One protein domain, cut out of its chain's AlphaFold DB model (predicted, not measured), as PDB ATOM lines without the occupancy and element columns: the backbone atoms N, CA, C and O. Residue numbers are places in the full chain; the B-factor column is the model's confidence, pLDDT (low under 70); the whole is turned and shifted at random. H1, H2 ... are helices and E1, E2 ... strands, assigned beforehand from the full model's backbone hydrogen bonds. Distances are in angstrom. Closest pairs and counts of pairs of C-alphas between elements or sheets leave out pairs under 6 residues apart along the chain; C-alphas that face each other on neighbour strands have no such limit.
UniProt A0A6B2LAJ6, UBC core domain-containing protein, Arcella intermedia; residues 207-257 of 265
ATOM      1  N   SER A 207     -43.615  -0.302 -17.938       85.06
ATOM      2  CA  SER A 207     -42.778  -1.349 -18.538       85.06
ATOM      3  C   SER A 207     -41.284  -1.105 -18.309       85.06
ATOM      4  O   SER A 207     -40.588  -1.973 -17.784       85.06
ATOM      5  N   ALA A 208     -40.807   0.109 -18.595       86.75
ATOM      6  CA  ALA A 208     -39.415   0.488 -18.369       86.75
ATOM      7  C   ALA A 208     -39.041   0.444 -16.877       86.75
ATOM      8  O   ALA A 208     -37.919   0.081 -16.522       86.75
ATOM      9  N   ALA A 209     -39.980   0.776 -15.986       86.56
ATOM     10  CA  ALA A 209     -39.749   0.725 -14.546       86.56
ATOM     11  C   ALA A 209     -39.640  -0.717 -14.023       86.56
ATOM     12  O   ALA A 209     -38.772  -0.984 -13.190       86.56
ATOM     13  N   VAL A 210     -40.465  -1.647 -14.526       85.56
ATOM     14  CA  VAL A 210     -40.383  -3.081 -14.182       85.56
ATOM     15  C   VAL A 210     -39.021  -3.652 -14.577       85.56
ATOM     16  O   VAL A 210     -38.429  -4.402 -13.804       85.56
ATOM     17  N   GLU A 211     -38.525  -3.298 -15.763       86.00
ATOM     18  CA  GLU A 211     -37.227  -3.764 -16.268       86.00
ATOM     19  C   GLU A 211     -36.055  -3.162 -15.489       86.00
ATOM     20  O   GLU A 211     -35.080  -3.847 -15.180       86.00
ATOM     21  N   ARG A 212     -36.149  -1.874 -15.144       85.19
ATOM     22  CA  ARG A 212     -35.083  -1.150 -14.450       85.19
ATOM     23  C   ARG A 212     -34.928  -1.579 -12.998       85.19
ATOM     24  O   ARG A 212     -33.803  -1.700 -12.509       85.19
ATOM     25  N   PHE A 213     -36.033  -1.705 -12.270       81.94
ATOM     26  CA  PHE A 213     -35.972  -1.959 -10.840       81.94
ATOM     27  C   PHE A 213     -35.995  -3.461 -10.547       81.94
ATOM     28  O   PHE A 213     -37.039  -4.110 -10.517       81.94
ATOM     29  N   VAL A 214     -34.810  -4.002 -10.277       76.44
ATOM     30  CA  VAL A 214     -34.629  -5.409  -9.910       76.44
ATOM     31  C   VAL A 214     -35.085  -5.639  -8.458       76.44
ATOM     32  O   VAL A 214     -34.830  -4.784  -7.600       76.44
ATOM     33  N   PRO A 215     -35.752  -6.770  -8.156       68.50
ATOM     34  CA  PRO A 215     -36.027  -7.177  -6.785       68.50
ATOM     35  C   PRO A 215     -34.725  -7.284  -5.995       68.50
ATOM     36  O   PRO A 215     -33.797  -7.973  -6.410       68.50
ATOM     37  N   ASP A 216     -34.674  -6.615  -4.854       68.00
ATOM     38  CA  ASP A 216     -33.633  -6.826  -3.860       68.00
ATOM     39  C   ASP A 216     -34.188  -7.749  -2.763       68.00
ATOM     40  O   ASP A 216     -35.389  -7.734  -2.484       68.00
ATOM     41  N   ASN A 217     -33.328  -8.540  -2.121       62.94
ATOM     42  CA  ASN A 217     -33.707  -9.447  -1.028       62.94
ATOM     43  C   ASN A 217     -34.045  -8.702   0.279       62.94
ATOM     44  O   ASN A 217     -34.253  -9.325   1.322       62.94
ATOM     45  N   SER A 218     -34.110  -7.369   0.249       60.16
ATOM     46  CA  SER A 218     -34.531  -6.558   1.380       60.16
ATOM     47  C   SER A 218     -36.038  -6.703   1.634       60.16
ATOM     48  O   SER A 218     -36.890  -6.405   0.795       60.16
ATOM     49  N   LEU A 219     -36.394  -7.156   2.836       58.97
ATOM     50  CA  LEU A 219     -37.764  -7.096   3.340       58.97
ATOM     51  C   LEU A 219     -38.072  -5.637   3.699       58.97
ATOM     52  O   LEU A 219     -37.484  -5.083   4.625       58.97
ATOM     53  N   GLY A 220     -38.962  -4.985   2.951       73.25
ATOM     54  CA  GLY A 220     -39.315  -3.593   3.225       73.25
ATOM     55  C   GLY A 220     -40.238  -2.947   2.195       73.25
ATOM     56  O   GLY A 220     -40.652  -3.561   1.210       73.25
ATOM     57  N   ARG A 221     -40.532  -1.658   2.421       77.62
ATOM     58  CA  ARG A 221     -41.423  -0.816   1.594       77.62
ATOM     59  C   ARG A 221     -41.085  -0.866   0.101       77.62
ATOM     60  O   ARG A 221     -41.989  -0.849  -0.727       77.62
ATOM     61  N   ARG A 222     -39.799  -0.954  -0.251       78.50
ATOM     62  CA  ARG A 222     -39.336  -1.013  -1.645       78.50
ATOM     63  C   ARG A 222     -39.811  -2.282  -2.360       78.50
ATOM     64  O   ARG A 222     -40.323  -2.183  -3.468       78.50
ATOM     65  N   SER A 223     -39.719  -3.440  -1.712       80.38
ATOM     66  CA  SER A 223     -40.155  -4.725  -2.276       80.38
ATOM     67  C   SER A 223     -41.669  -4.778  -2.470       80.38
ATOM     68  O   SER A 223     -42.141  -5.249  -3.503       80.38
ATOM     69  N   TYR A 224     -42.432  -4.192  -1.542       82.94
ATOM     70  CA  TYR A 224     -43.875  -4.011  -1.709       82.94
ATOM     71  C   TYR A 224     -44.217  -3.134  -2.926       82.94
ATOM     72  O   TYR A 224     -45.055  -3.508  -3.744       82.94
ATOM     73  N   LEU A 225     -43.529  -1.998  -3.090       86.50
ATOM     74  CA  LEU A 225     -43.739  -1.103  -4.232       86.50
ATOM     75  C   LEU A 225     -43.403  -1.769  -5.575       86.50
ATOM     76  O   LEU A 225     -44.095  -1.521  -6.557       86.50
ATOM     77  N   LEU A 226     -42.393  -2.646  -5.630       84.56
ATOM     78  CA  LEU A 226     -42.071  -3.408  -6.846       84.56
ATOM     79  C   LEU A 226     -43.157  -4.414  -7.222       84.56
ATOM     80  O   LEU A 226     -43.441  -4.592  -8.404       84.56
ATOM     81  N   ILE A 227     -43.768  -5.068  -6.232       85.38
ATOM     82  CA  ILE A 227     -44.891  -5.982  -6.467       85.38
ATOM     83  C   ILE A 227     -46.082  -5.204  -7.033       85.38
ATOM     84  O   ILE A 227     -46.630  -5.601  -8.060       85.38
ATOM     85  N   GLN A 228     -46.424  -4.068  -6.418       85.12
ATOM     86  CA  GLN A 228     -47.495  -3.183  -6.887       85.12
ATOM     87  C   GLN A 228     -47.237  -2.683  -8.314       85.12
ATOM     88  O   GLN A 228     -48.119  -2.725  -9.166       85.12
ATOM     89  N   LEU A 229     -46.002  -2.281  -8.612       87.06
ATOM     90  CA  LEU A 229     -45.611  -1.813  -9.938       87.06
ATOM     91  C   LEU A 229     -45.738  -2.911 -11.011       87.06
ATOM     92  O   LEU A 229     -46.218  -2.640 -12.111       87.06
ATOM     93  N   LYS A 230     -45.380  -4.162 -10.686       84.88
ATOM     94  CA  LYS A 230     -45.584  -5.316 -11.580       84.88
ATOM     95  C   LYS A 230     -47.061  -5.631 -11.804       84.88
ATOM     96  O   LYS A 230     -47.435  -5.953 -12.927       84.88
ATOM     97  N   GLN A 231     -47.883  -5.538 -10.760       86.44
ATOM     98  CA  GLN A 231     -49.330  -5.734 -10.873       86.44
ATOM     99  C   GLN A 231     -49.946  -4.687 -11.799       86.44
ATOM    100  O   GLN A 231     -50.618  -5.050 -12.759       86.44
ATOM    101  N   LEU A 232     -49.629  -3.410 -11.579       85.69
ATOM    102  CA  LEU A 232     -50.126  -2.316 -12.410       85.69
ATOM    103  C   LEU A 232     -49.684  -2.454 -13.864       85.69
ATOM    104  O   LEU A 232     -50.524  -2.344 -14.744       85.69
ATOM    105  N   SER A 233     -48.421  -2.811 -14.124       83.12
ATOM    106  CA  SER A 233     -47.947  -3.062 -15.494       83.12
ATOM    107  C   SER A 233     -48.688  -4.204 -16.206       83.12
ATOM    108  O   SER A 233     -48.666  -4.249 -17.434       83.12
ATOM    109  N   GLY A 234     -49.286  -5.142 -15.464       80.06
ATOM    110  CA  GLY A 234     -50.096  -6.232 -16.015       80.06
ATOM    111  C   GLY A 234     -51.581  -5.887 -16.170       80.06
ATOM    112  O   GLY A 234     -52.281  -6.567 -16.917       80.06
ATOM    113  N   SER A 235     -52.065  -4.845 -15.492       79.69
ATOM    114  CA  SER A 235     -53.470  -4.428 -15.484       79.69
ATOM    115  C   SER A 235     -53.597  -2.901 -15.522       79.69
ATOM    116  O   SER A 235     -54.037  -2.277 -14.551       79.69
ATOM    117  N   ASN A 236     -53.202  -2.291 -16.640       75.62
ATOM    118  CA  ASN A 236     -53.367  -0.851 -16.839       75.62
ATOM    119  C   ASN A 236     -54.856  -0.503 -16.948       75.62
ATOM    120  O   ASN A 236     -55.580  -1.076 -17.765       75.62
ATOM    121  N   HIS A 237     -55.314   0.446 -16.134       81.44
ATOM    122  CA  HIS A 237     -56.662   0.986 -16.263       81.44
ATOM    123  C   HIS A 237     -56.704   1.956 -17.456       81.44
ATOM    124  O   HIS A 237     -55.831   2.814 -17.540       81.44
ATOM    125  N   PRO A 238     -57.713   1.894 -18.344       83.19
ATOM    126  CA  PRO A 238     -57.737   2.684 -19.582       83.19
ATOM    127  C   PRO A 238     -57.696   4.203 -19.362       83.19
ATOM    128  O   PRO A 238     -57.171   4.919 -20.198       83.19
ATOM    129  N   LYS A 239     -58.222   4.676 -18.226       85.19
ATOM    130  CA  LYS A 239     -58.273   6.102 -17.847       85.19
ATOM    131  C   LYS A 239     -57.116   6.604 -16.970       85.19
ATOM    132  O   LYS A 239     -57.160   7.745 -16.521       85.19
ATOM    133  N   PHE A 240     -56.137   5.757 -16.640       86.94
ATOM    134  CA  PHE A 240     -55.006   6.158 -15.796       86.94
ATOM    135  C   PHE A 240     -53.688   5.774 -16.452       86.94
ATOM    136  O   PHE A 240     -53.374   4.590 -16.574       86.94
ATOM    137  N   ASP A 241     -52.866   6.775 -16.740       87.50
ATOM    138  CA  ASP A 241     -51.481   6.561 -17.135       87.50
ATOM    139  C   ASP A 241     -50.560   6.818 -15.946       87.50
ATOM    140  O   ASP A 241     -50.528   7.911 -15.375       87.50
ATOM    141  N   ILE A 242     -49.791   5.799 -15.563       89.25
ATOM    142  CA  ILE A 242     -48.896   5.847 -14.406       89.25
ATOM    143  C   ILE A 242     -47.447   5.909 -14.889       89.25
ATOM    144  O   ILE A 242     -46.988   5.065 -15.659       89.25
ATOM    145  N   PHE A 243     -46.701   6.879 -14.371       89.38
ATOM    146  CA  PHE A 243     -45.305   7.126 -14.707       89.38
ATOM    147  C   PHE A 243     -44.434   7.154 -13.443       89.38
ATOM    148  O   PHE A 243     -44.277   8.205 -12.806       89.38
ATOM    149  N   PRO A 244     -43.846   6.012 -13.053       89.25
ATOM    150  CA  PRO A 244     -42.893   5.947 -11.951       89.25
ATOM    151  C   PRO A 244     -41.660   6.825 -12.200       89.25
ATOM    152  O   PRO A 244     -41.208   6.991 -13.338       89.25
ATOM    153  N   SER A 245     -41.089   7.388 -11.133       87.00
ATOM    154  CA  SER A 245     -39.859   8.173 -11.228       87.00
ATOM    155  C   SER A 245     -38.637   7.316 -11.560       87.00
ATOM    156  O   SER A 245     -38.531   6.154 -11.169       87.00
ATOM    157  N   TYR A 246     -37.677   7.927 -12.253       83.62
ATOM    158  CA  TYR A 246     -36.441   7.289 -12.688       83.62
ATOM    159  C   TYR A 246     -35.508   6.874 -11.546       83.62
ATOM    160  O   TYR A 246     -34.861   5.822 -11.625       83.62
ATOM    161  N   ASP A 247     -35.482   7.676 -10.482       82.38
ATOM    162  CA  ASP A 247     -34.537   7.539  -9.371       82.38
ATOM    163  C   ASP A 247     -35.214   7.123  -8.053       82.38
ATOM    164  O   ASP A 247     -34.536   6.720  -7.110       82.38
ATOM    165  N   ASP A 248     -36.548   7.201  -7.968       81.94
ATOM    166  CA  ASP A 248     -37.295   7.024  -6.718       81.94
ATOM    167  C   ASP A 248     -38.604   6.246  -6.917       81.94
ATOM    168  O   ASP A 248     -39.626   6.783  -7.339       81.94
ATOM    169  N   LEU A 249     -38.591   4.965  -6.544       79.75
ATOM    170  CA  LEU A 249     -39.750   4.078  -6.654       79.75
ATOM    171  C   LEU A 249     -40.931   4.505  -5.760       79.75
ATOM    172  O   LEU A 249     -42.042   4.030  -5.966       79.75
ATOM    173  N   GLY A 250     -40.722   5.367  -4.761       81.38
ATOM    174  CA  GLY A 250     -41.792   5.876  -3.903       81.38
ATOM    175  C   GLY A 250     -42.588   7.033  -4.508       81.38
ATOM    176  O   GLY A 250     -43.584   7.435  -3.909       81.38
ATOM    177  N   PHE A 251     -42.160   7.572  -5.655       83.12
ATOM    178  CA  PHE A 251     -42.762   8.753  -6.266       83.12
ATOM    179  C   PHE A 251     -43.220   8.501  -7.706       83.12
ATOM    180  O   PHE A 251     -42.397   8.254  -8.591       83.12
ATOM    181  N   TRP A 252     -44.530   8.584  -7.952       86.31
ATOM    182  CA  TRP A 252     -45.149   8.315  -9.254       86.31
ATOM    183  C   TRP A 252     -45.969   9.521  -9.718       86.31
ATOM    184  O   TRP A 252     -46.618  10.186  -8.913       86.31
ATOM    185  N   LYS A 253     -45.950   9.791 -11.024       87.00
ATOM    186  CA  LYS A 253     -46.849  10.750 -11.676       87.00
ATOM    187  C   LYS A 253     -48.016   9.978 -12.280       87.00
ATOM    188  O   LYS A 253     -47.793   8.913 -12.848       87.00
ATOM    189  N   ILE A 254     -49.230  10.498 -12.150       87.06
ATOM    190  CA  ILE A 254     -50.433   9.854 -12.681       87.06
ATOM    191  C   ILE A 254     -51.183  10.887 -13.514       87.06
ATOM    192  O   ILE A 254     -51.440  11.988 -13.030       87.06
ATOM    193  N   ILE A 255     -51.497  10.533 -14.755       85.44
ATOM    194  CA  ILE A 255     -52.433  11.274 -15.599       85.44
ATOM    195  C   ILE A 255     -53.763  10.537 -15.523       85.44
ATOM    196  O   ILE A 255     -53.797   9.310 -15.615       85.44
ATOM    197  N   MET A 256     -54.833  11.287 -15.287       88.12
ATOM    198  CA  MET A 256     -56.179  10.754 -15.133       88.12
ATOM    199  C   MET A 256     -57.077  11.425 -16.155       88.12
ATOM    200  O   MET A 256     -57.124  12.653 -16.206       88.12
ATOM    201  N   GLU A 257     -57.774  10.616 -16.940       85.88
ATOM    202  CA  GLU A 257     -58.842  11.087 -17.812       85.88
ATOM    203  C   GLU A 257     -60.099  11.338 -16.972       85.88
ATOM    204  O   GLU A 257     -60.488  10.517 -16.129       85.88
TER     205      GLU A 257
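Overview. This is residues 207 to 257 of the 265 residues of the protein "UBC core domain-containing protein" of Arcella intermedia (UniProt A0A6B2LAJ6). A helical hairpin of short H1 and longer H2 stands beside a two-stranded hairpin, E1 and E2, with E1 on the helices' side and E2 away from them. The 51 printed residues run H1, H2, E1, E2, a mixed class; the sheet E1 - E2 is antiparallel. The whole is compact, radius of gyration of the C-alphas 11.1 A, yet elongated, spanning 36 by 20 by 17 A.

Along the chain. Find C-alpha 207 at (-42.778, -1.349, -18.538), where H1, residues 207 to 212, begins. H2, residues 221 to 234, runs 20.4 A. E1, residues 240 to 244, and E2, residues 252 to 256, each run 12.7 A; E2 ends at C-alpha 256, (-56.179, 10.754, -15.133).

Arrangement. H1 and H2 touch, closest at the C-alphas of Val 210 and Lys 230, 6.2 A, opposite ways at a shallow tilt of 34 degrees, only just short of steep. The closest C-alphas of H1 and E1, Ala 209 and Pro 244, are 6.6 A apart. Across E1 and E2, N 243 and O 253 are within hydrogen-bond range at 2.8 A. H2 and E2 are apart. In H1 and H2 every O i to N i+4 pair is within hydrogen-bond range.

Size, cuts and confidence. The C-alphas farthest apart, Asn 217 and Glu 257, are 36.5 A apart. The printed part has no cut and no long link; residues 215 to 219 have pLDDT under 70.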